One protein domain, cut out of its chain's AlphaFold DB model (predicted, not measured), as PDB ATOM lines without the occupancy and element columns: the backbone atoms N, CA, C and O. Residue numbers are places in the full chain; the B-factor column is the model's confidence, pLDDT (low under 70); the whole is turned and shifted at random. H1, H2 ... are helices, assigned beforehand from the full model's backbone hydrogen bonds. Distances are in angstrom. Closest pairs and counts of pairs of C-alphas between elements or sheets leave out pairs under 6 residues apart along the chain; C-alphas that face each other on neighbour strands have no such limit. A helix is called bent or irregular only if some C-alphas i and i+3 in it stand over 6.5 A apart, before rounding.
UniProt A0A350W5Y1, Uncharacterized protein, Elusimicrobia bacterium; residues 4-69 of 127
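Overview. This is residues 4 to 69 of the 127 residues of an uncharacterized protein of Elusimicrobia bacterium (UniProt A0A350W5Y1). A helical hairpin, H2b and H3, makes the body, with H2a, the first arm of bent H2, turned across one end. Short H1 packs on H3, and H4 on H2a. The printed part has 66 residues, 55 of them in four named helices, H1 to H4 in order along the chain, with no named strand; its class is all helix, and it is compact, with a radius of gyration of the C-alphas of 11.6 A and spans of 36 by 24 by 19 A.

Along the chain. H1, residues 4 to 7, begins at C-alpha (190.534, 152.417, 169.537). H2, residues 14 to 41, is one helix by its hydrogen bonds but bent, C-alphas 23 and 26 being 9.4 A apart. Its arms are H2a, residues 14 to 23, and H2b, residues 26 to 41, 24.9 A long and irregular, with C-alphas 26 and 29 7.0 A apart. H3, residues 46 to 64, is 26.5 A long. H4, residues 66 to 69, ends at C-alpha (204.617, 139.913, 173.738).

Arrangement. H2b and H3 touch, closest C-alphas Ala 39 and Arg 48, 4.9 A, at a shallow tilt of 25 degrees, opposite ways. H2a is about perpendicular to H2b, 75 degrees. H4 touches H2a, closest C-alphas Ile 69 and Trp 18, 4.4 A. Residues 50 to 54 of H3 touch H1, closest C-alphas Leu 50 and Thr 7, 6.0 A. Every O i to N i+4 pair is within hydrogen-bond range in H2a and H3, 10 of 12 in H2b; H1 and H4 are too short for one.

Size, cuts and confidence. The printed part has no cut and no long link. Residues 41 to 46 stand free. No printed residue is under 70 in pLDDT.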
ATOM      1  N   GLY A   4     191.467 151.570 168.788       72.12
ATOM      2  CA  GLY A   4     190.534 152.417 169.537       72.12
ATOM      3  C   GLY A   4     190.187 151.848 170.921       72.12
ATOM      4  O   GLY A   4     190.234 152.570 171.915       72.12
ATOM      5  N   ASN A   5     189.989 150.531 171.032       77.94
ATOM      6  CA  ASN A   5     189.696 149.880 172.315       77.94
ATOM      7  C   ASN A   5     190.890 149.925 173.279       77.94
ATOM      8  O   ASN A   5     190.705 149.983 174.491       77.94
ATOM      9  N   LEU A   6     192.117 149.915 172.750       79.94
ATOM     10  CA  LEU A   6     193.332 150.077 173.546       79.94
ATOM     11  C   LEU A   6     193.534 151.535 173.971       79.94
ATOM     12  O   LEU A   6     194.071 151.774 175.047       79.94
ATOM     13  N   THR A   7     193.098 152.511 173.165       76.81
ATOM     14  CA  THR A   7     193.233 153.942 173.499       76.81
ATOM     15  C   THR A   7     192.359 154.386 174.669       76.81
ATOM     16  O   THR A   7     192.705 155.358 175.336       76.81
ATOM     17  N   SER A   8     191.273 153.661 174.950       74.88
ATOM     18  CA  SER A   8     190.423 153.893 176.124       74.88
ATOM     19  C   SER A   8     191.078 153.444 177.432       74.88
ATOM     20  O   SER A   8     190.663 153.877 178.505       74.88
ATOM     21  N   ALA A   9     192.096 152.580 177.365       75.06
ATOM     22  CA  ALA A   9     192.836 152.130 178.534       75.06
ATOM     23  C   ALA A   9     193.955 153.120 178.891       75.06
ATOM     24  O   ALA A   9     194.704 153.585 178.032       75.06
ATOM     25  N   GLU A  10     194.128 153.384 180.186       70.12
ATOM     26  CA  GLU A  10     195.152 154.307 180.692       70.12
ATOM     27  C   GLU A  10     196.583 153.835 180.356       70.12
ATOM     28  O   GLU A  10     197.479 154.630 180.050       70.12
ATOM     29  N   LYS A  11     196.810 152.512 180.365       84.00
ATOM     30  CA  LYS A  11     198.112 151.886 180.093       84.00
ATOM     31  C   LYS A  11     197.969 150.638 179.219       84.00
ATOM     32  O   LYS A  11     197.103 149.797 179.443       84.00
ATOM     33  N   LEU A  12     198.888 150.489 178.262       87.75
ATOM     34  CA  LEU A  12     199.035 149.272 177.462       87.75
ATOM     35  C   LEU A  12     199.752 148.198 178.291       87.75
ATOM     36  O   LEU A  12     200.937 148.345 178.596       87.75
ATOM     37  N   THR A  13     199.046 147.125 178.638       89.12
ATOM     38  CA  THR A  13     199.609 145.982 179.373       89.12
ATOM     39  C   THR A  13     200.286 144.981 178.433       89.12
ATOM     40  O   THR A  13     199.959 144.918 177.247       89.12
ATOM     41  N   ASP A  14     201.207 144.166 178.961       87.44
ATOM     42  CA  ASP A  14     201.846 143.074 178.201       87.44
ATOM     43  C   ASP A  14     200.805 142.080 177.670       87.44
ATOM     44  O   ASP A  14     200.856 141.702 176.505       87.44
ATOM     45  N   ARG A  15     199.786 141.759 178.480       86.69
ATOM     46  CA  ARG A  15     198.656 140.907 178.079       86.69
ATOM     47  C   ARG A  15     197.857 141.497 176.918       86.69
ATOM     48  O   ARG A  15     197.512 140.771 175.993       86.69
ATOM     49  N   ALA A  16     197.539 142.792 176.968       89.50
ATOM     50  CA  ALA A  16     196.789 143.450 175.899       89.50
ATOM     51  C   ALA A  16     197.605 143.517 174.601       89.50
ATOM     52  O   ALA A  16     197.061 143.268 173.530       89.50
ATOM     53  N   ALA A  17     198.909 143.793 174.706       90.38
ATOM     54  CA  ALA A  17     199.810 143.768 173.563       90.38
ATOM     55  C   ALA A  17     199.936 142.355 172.970       90.38
ATOM     56  O   ALA A  17     199.748 142.200 171.770       90.38
ATOM     57  N   TRP A  18     200.171 141.319 173.787       89.81
ATOM     58  CA  TRP A  18     200.202 139.927 173.313       89.81
ATOM     59  C   TRP A  18     198.904 139.543 172.606       89.81
ATOM     60  O   TRP A  18     198.967 139.071 171.479       89.81
ATOM     61  N   ARG A  19     197.728 139.820 173.193       89.19
ATOM     62  CA  ARG A  19     196.438 139.552 172.528       89.19
ATOM     63  C   ARG A  19     196.327 140.265 171.187       89.19
ATOM     64  O   ARG A  19     195.916 139.650 170.214       89.19
ATOM     65  N   PHE A  20     196.714 141.539 171.128       91.56
ATOM     66  CA  PHE A  20     196.687 142.316 169.891       91.56
ATOM     67  C   PHE A  20     197.502 141.643 168.778       91.56
ATOM     68  O   PHE A  20     196.966 141.406 167.701       91.56
ATOM     69  N   PHE A  21     198.762 141.291 169.050       89.62
ATOM     70  CA  PHE A  21     199.641 140.676 168.050       89.62
ATOM     71  C   PHE A  21     199.292 139.214 167.755       89.62
ATOM     72  O   PHE A  21     199.389 138.792 166.612       89.62
ATOM     73  N   ARG A  22     198.850 138.443 168.751       86.88
ATOM     74  CA  ARG A  22     198.405 137.056 168.565       86.88
ATOM     75  C   ARG A  22     197.173 136.974 167.668       86.88
ATOM     76  O   ARG A  22     197.122 136.120 166.791       86.88
ATOM     77  N   ASP A  23     196.182 137.828 167.918       88.19
ATOM     78  CA  ASP A  23     194.898 137.776 167.213       88.19
ATOM     79  C   ASP A  23     195.013 138.294 165.775       88.19
ATOM     80  O   ASP A  23     194.277 137.832 164.910       88.19
ATOM     81  N   LEU A  24     195.894 139.271 165.532       90.00
ATOM     82  CA  LEU A  24     196.064 139.905 164.218       90.00
ATOM     83  C   LEU A  24     197.209 139.312 163.398       90.00
ATOM     84  O   LEU A  24     197.232 139.508 162.193       90.00
ATOM     85  N   GLN A  25     198.142 138.602 164.035       87.88
ATOM     86  CA  GLN A  25     199.291 137.974 163.382       87.88
ATOM     87  C   GLN A  25     200.005 138.956 162.437       87.88
ATOM     88  O   GLN A  25     200.440 140.022 162.888       87.88
ATOM     89  N   ASP A  26     200.115 138.616 161.155       88.81
ATOM     90  CA  ASP A  26     200.821 139.407 160.147       88.81
ATOM     91  C   ASP A  26     200.128 140.753 159.861       88.81
ATOM     92  O   ASP A  26     200.805 141.752 159.616       88.81
ATOM     93  N   ASP A  27     198.808 140.841 160.058       92.62
ATOM     94  CA  ASP A  27     198.019 142.064 159.844       92.62
ATOM     95  C   ASP A  27     198.187 143.095 160.979       92.62
ATOM     96  O   ASP A  27     197.642 144.204 160.935       92.62
ATOM     97  N   ALA A  28     198.909 142.753 162.053       91.81
ATOM     98  CA  ALA A  28     199.020 143.609 163.233       91.81
ATOM     99  C   ALA A  28     199.665 144.967 162.916       91.81
ATOM    100  O   ALA A  28     199.245 145.993 163.459       91.81
ATOM    101  N   ILE A  29     200.686 144.981 162.052       92.94
ATOM    102  CA  ILE A  29     201.378 146.211 161.647       92.94
ATOM    103  C   ILE A  29     200.487 147.045 160.729       92.94
ATOM    104  O   ILE A  29     200.347 148.249 160.957       92.94
ATOM    105  N   ASP A  30     199.824 146.402 159.772       94.44
ATOM    106  CA  ASP A  30     198.916 147.055 158.830       94.44
ATOM    107  C   ASP A  30     197.777 147.755 159.568       94.44
ATOM    108  O   ASP A  30     197.480 148.924 159.311       94.44
ATOM    109  N   LEU A  31     197.210 147.103 160.588       93.56
ATOM    110  CA  LEU A  31     196.177 147.710 161.419       93.56
ATOM    111  C   LEU A  31     196.701 148.900 162.241       93.56
ATOM    112  O   LEU A  31     195.963 149.866 162.456       93.56
ATOM    113  N   ILE A  32     197.957 148.860 162.704       94.19
ATOM    114  CA  ILE A  32     198.582 150.005 163.385       94.19
ATOM    115  C   ILE A  32     198.695 151.198 162.444       94.19
ATOM    116  O   ILE A  32     198.301 152.304 162.824       94.19
ATOM    117  N   VAL A  33     199.196 150.980 161.229       94.25
ATOM    118  CA  VAL A  33     199.329 152.034 160.219       94.25
ATOM    119  C   VAL A  33     197.956 152.592 159.865       94.25
ATOM    120  O   VAL A  33     197.744 153.798 160.005       94.25
ATOM    121  N   LEU A  34     197.002 151.720 159.526       94.06
ATOM    122  CA  LEU A  34     195.634 152.098 159.180       94.06
ATOM    123  C   LEU A  34     195.002 152.963 160.276       94.06
ATOM    124  O   LEU A  34     194.471 154.036 160.001       94.06
ATOM    125  N   SER A  35     195.132 152.550 161.538       92.44
ATOM    126  CA  SER A  35     194.563 153.280 162.672       92.44
ATOM    127  C   SER A  35     195.177 154.668 162.870       92.44
ATOM    128  O   SER A  35     194.464 155.606 163.227       92.44
ATOM    129  N   VAL A  36     196.481 154.832 162.633       93.25
ATOM    130  CA  VAL A  36     197.117 156.156 162.675       93.25
ATOM    131  C   VAL A  36     196.657 157.006 161.497       93.25
ATOM    132  O   VAL A  36     196.341 158.175 161.704       93.25
ATOM    133  N   THR A  37     196.591 156.444 160.289       93.56
ATOM    134  CA  THR A  37     196.155 157.188 159.098       93.56
ATOM    135  C   THR A  37     194.715 157.680 159.225       93.56
ATOM    136  O   THR A  37     194.468 158.865 159.011       93.56
ATOM    137  N   ASP A  38     193.799 156.831 159.699       91.38
ATOM    138  CA  ASP A  38     192.410 157.195 159.984       91.38
ATOM    139  C   ASP A  38     192.341 158.336 161.007       91.38
ATOM    140  O   ASP A  38     191.713 159.367 160.773       91.38
ATOM    141  N   ALA A  39     193.112 158.242 162.096       90.56
ATOM    142  CA  ALA A  39     193.162 159.281 163.119       90.56
ATOM    143  C   ALA A  39     193.702 160.640 162.616       90.56
ATOM    144  O   ALA A  39     193.477 161.668 163.259       90.56
ATOM    145  N   TYR A  40     194.432 160.665 161.497       91.50
ATOM    146  CA  TYR A  40     194.949 161.892 160.879       91.50
ATOM    147  C   TYR A  40     193.936 162.594 159.970       91.50
ATOM    148  O   TYR A  40     194.157 163.765 159.658       91.50
ATOM    149  N   THR A  41     192.840 161.931 159.595       92.88
ATOM    150  CA  THR A  41     191.728 162.556 158.857       92.88
ATOM    151  C   THR A  41     190.949 163.553 159.725       92.88
ATOM    152  O   THR A  41     190.369 164.509 159.216       92.88
ATOM    153  N   TYR A  42     190.991 163.378 161.050       87.56
ATOM    154  CA  TYR A  42     190.373 164.280 162.019       87.56
ATOM    155  C   TYR A  42     191.246 165.521 162.296       87.56
ATOM    156  O   TYR A  42     192.484 165.460 162.220       87.56
ATOM    157  N   PRO A  43     190.635 166.643 162.729       90.69
ATOM    158  CA  PRO A  43     191.369 167.789 163.248       90.69
ATOM    159  C   PRO A  43     192.352 167.402 164.362       90.69
ATOM    160  O   PRO A  43     192.186 166.403 165.069       90.69
ATOM    161  N   LYS A  44     193.395 168.220 164.555       91.19
ATOM    162  CA  LYS A  44     194.328 168.033 165.677       91.19
ATOM    163  C   LYS A  44     193.536 168.041 166.991       91.19
ATOM    164  O   LYS A  44     192.850 169.008 167.297       91.19
ATOM    165  N   GLY A  45     193.645 166.965 167.765       90.88
ATOM    166  CA  GLY A  45     192.869 166.789 168.988       90.88
ATOM    167  C   GLY A  45     193.219 165.502 169.728       90.88
ATOM    168  O   GLY A  45     194.109 164.748 169.323       90.88
ATOM    169  N   ARG A  46     192.503 165.244 170.828       89.19
ATOM    170  CA  ARG A  46     192.770 164.122 171.744       89.19
ATOM    171  C   ARG A  46     192.813 162.770 171.027       89.19
ATOM    172  O   ARG A  46     193.749 162.007 171.254       89.19
ATOM    173  N   THR A  47     191.859 162.497 170.140       86.75
ATOM    174  CA  THR A  47     191.756 161.228 169.398       86.75
ATOM    175  C   THR A  47     193.019 160.931 168.593       86.75
ATOM    176  O   THR A  47     193.629 159.875 168.776       86.75
ATOM    177  N   ARG A  48     193.472 161.899 167.783       89.75
ATOM    178  CA  ARG A  48     194.697 161.795 166.977       89.75
ATOM    179  C   ARG A  48     195.936 161.567 167.839       89.75
ATOM    180  O   ARG A  48     196.765 160.713 167.527       89.75
ATOM    181  N   THR A  49     196.051 162.295 168.949       91.25
ATOM    182  CA  THR A  49     197.173 162.156 169.886       91.25
ATOM    183  C   THR A  49     197.203 160.773 170.536       91.25
ATOM    184  O   THR A  49     198.259 160.143 170.578       91.25
ATOM    185  N   LEU A  50     196.057 160.262 170.997       90.81
ATOM    186  CA  LEU A  50     195.972 158.945 171.631       90.81
ATOM    187  C   LEU A  50     196.310 157.810 170.660       90.81
ATOM    188  O   LEU A  50     197.061 156.909 171.029       90.81
ATOM    189  N   HIS A  51     195.824 157.883 169.417       91.62
ATOM    190  CA  HIS A  51     196.138 156.896 168.382       91.62
ATOM    191  C   HIS A  51     197.638 156.870 168.077       91.62
ATOM    192  O   HIS A  51     198.248 155.803 168.088       91.62
ATOM    193  N   LYS A  52     198.268 158.044 167.928       91.69
ATOM    194  CA  LYS A  52     199.723 158.156 167.744       91.69
ATOM    195  C   LYS A  52     200.504 157.566 168.924       91.69
ATOM    196  O   LYS A  52     201.462 156.824 168.720       91.69
ATOM    197  N   ILE A  53     200.115 157.888 170.160       92.94
ATOM    198  CA  ILE A  53     200.779 157.368 171.367       92.94
ATOM    199  C   ILE A  53     200.640 155.846 171.446       92.94
ATOM    200  O   ILE A  53     201.623 155.159 171.724       92.94
ATOM    201  N   MET A  54     199.441 155.309 171.210       93.44
ATOM    202  CA  MET A  54     199.191 153.871 171.285       93.44
ATOM    203  C   MET A  54     199.939 153.109 170.191       93.44
ATOM    204  O   MET A  54     200.602 152.119 170.496       93.44
ATOM    205  N   ALA A  55     199.915 153.609 168.954       93.62
ATOM    206  CA  ALA A  55     200.687 153.057 167.846       93.62
ATOM    207  C   ALA A  55     202.182 153.000 168.182       93.62
ATOM    208  O   ALA A  55     202.791 151.937 168.100       93.62
ATOM    209  N   ASN A  56     202.754 154.100 168.682       93.50
ATOM    210  CA  ASN A  56     204.150 154.121 169.118       93.50
ATOM    211  C   ASN A  56     204.434 153.111 170.239       93.50
ATOM    212  O   ASN A  56     205.483 152.472 170.232       93.50
ATOM    213  N   LYS A  57     203.526 152.939 171.208       92.88
ATOM    214  CA  LYS A  57     203.684 151.935 172.276       92.88
ATOM    215  C   LYS A  57     203.667 150.506 171.722       92.88
ATOM    216  O   LYS A  57     204.504 149.704 172.135       92.88
ATOM    217  N   LEU A  58     202.752 150.198 170.802       92.88
ATOM    218  CA  LEU A  58     202.640 148.884 170.164       92.88
ATOM    219  C   LEU A  58     203.864 148.572 169.298       92.88
ATOM    220  O   LEU A  58     204.489 147.535 169.499       92.88
ATOM    221  N   LEU A  59     204.268 149.496 168.421       93.38
ATOM    222  CA  LEU A  59     205.452 149.340 167.570       93.38
ATOM    223  C   LEU A  59     206.726 149.195 168.409       93.38
ATOM    224  O   LEU A  59     207.527 148.298 168.164       93.38
ATOM    225  N   ASN A  60     206.896 150.006 169.459       92.19
ATOM    226  CA  ASN A  60     208.043 149.864 170.360       92.19
ATOM    227  C   ASN A  60     208.063 148.505 171.067       92.19
ATOM    228  O   ASN A  60     209.138 147.930 171.237       92.19
ATOM    229  N   LYS A  61     206.905 147.971 171.481       89.81
ATOM    230  CA  LYS A  61     206.838 146.612 172.033       89.81
ATOM    231  C   LYS A  61     207.203 145.563 170.987       89.81
ATOM    232  O   LYS A  61     207.979 144.671 171.307       89.81
ATOM    233  N   PHE A  62     206.704 145.699 169.762       88.81
ATOM    234  CA  PHE A  62     206.976 144.762 168.679       88.81
ATOM    235  C   PHE A  62     208.458 144.699 168.307       88.81
ATOM    236  O   PHE A  62     209.047 143.624 168.322       88.81
ATOM    237  N   TYR A  63     209.082 145.851 168.053       88.75
ATOM    238  CA  TYR A  63     210.466 145.901 167.583       88.75
ATOM    239  C   TYR A  63     211.507 145.735 168.693       88.75
ATOM    240  O   TYR A  63     212.587 145.218 168.433       88.75
ATOM    241  N   ARG A  64     211.221 146.176 169.929       86.62
ATOM    242  CA  ARG A  64     212.223 146.187 171.018       86.62
ATOM    243  C   ARG A  64     211.970 145.167 172.121       86.62
ATOM    244  O   ARG A  64     212.835 144.964 172.962       86.62
ATOM    245  N   GLN A  65     210.767 144.603 172.207       82.44
ATOM    246  CA  GLN A  65     210.351 143.744 173.322       82.44
ATOM    247  C   GLN A  65     209.518 142.555 172.832       82.44
ATOM    248  O   GLN A  65     208.604 142.122 173.537       82.44
ATOM    249  N   LYS A  66     209.835 142.033 171.638       76.81
ATOM    250  CA  LYS A  66     209.085 140.952 170.984       76.81
ATOM    251  C   LYS A  66     208.896 139.746 171.904       76.81
ATOM    252  O   LYS A  66     207.780 139.274 172.062       76.81
ATOM    253  N   GLU A  67     209.939 139.344 172.619       73.81
ATOM    254  CA  GLU A  67     209.907 138.217 173.566       73.81
ATOM    255  C   GLU A  67     208.907 138.399 174.720       73.81
ATOM    256  O   GLU A  67     208.401 137.426 175.269       73.81
ATOM    257  N   LYS A  68     208.587 139.646 175.099       72.50
ATOM    258  CA  LYS A  68     207.592 139.913 176.152       72.50
ATOM    259  C   LYS A  68     206.158 139.761 175.659       72.50
ATOM    260  O   LYS A  68     205.260 139.579 176.473       72.50
ATOM    261  N   ILE A  69     205.944 139.917 174.357       75.56
ATOM    262  CA  ILE A  69     204.617 139.913 173.738       75.56
ATOM    263  C   ILE A  69     204.370 138.682 172.876       75.56
ATOM    264  O   ILE A  69     203.228 138.456 172.524       75.56
TER     265      ILE A  69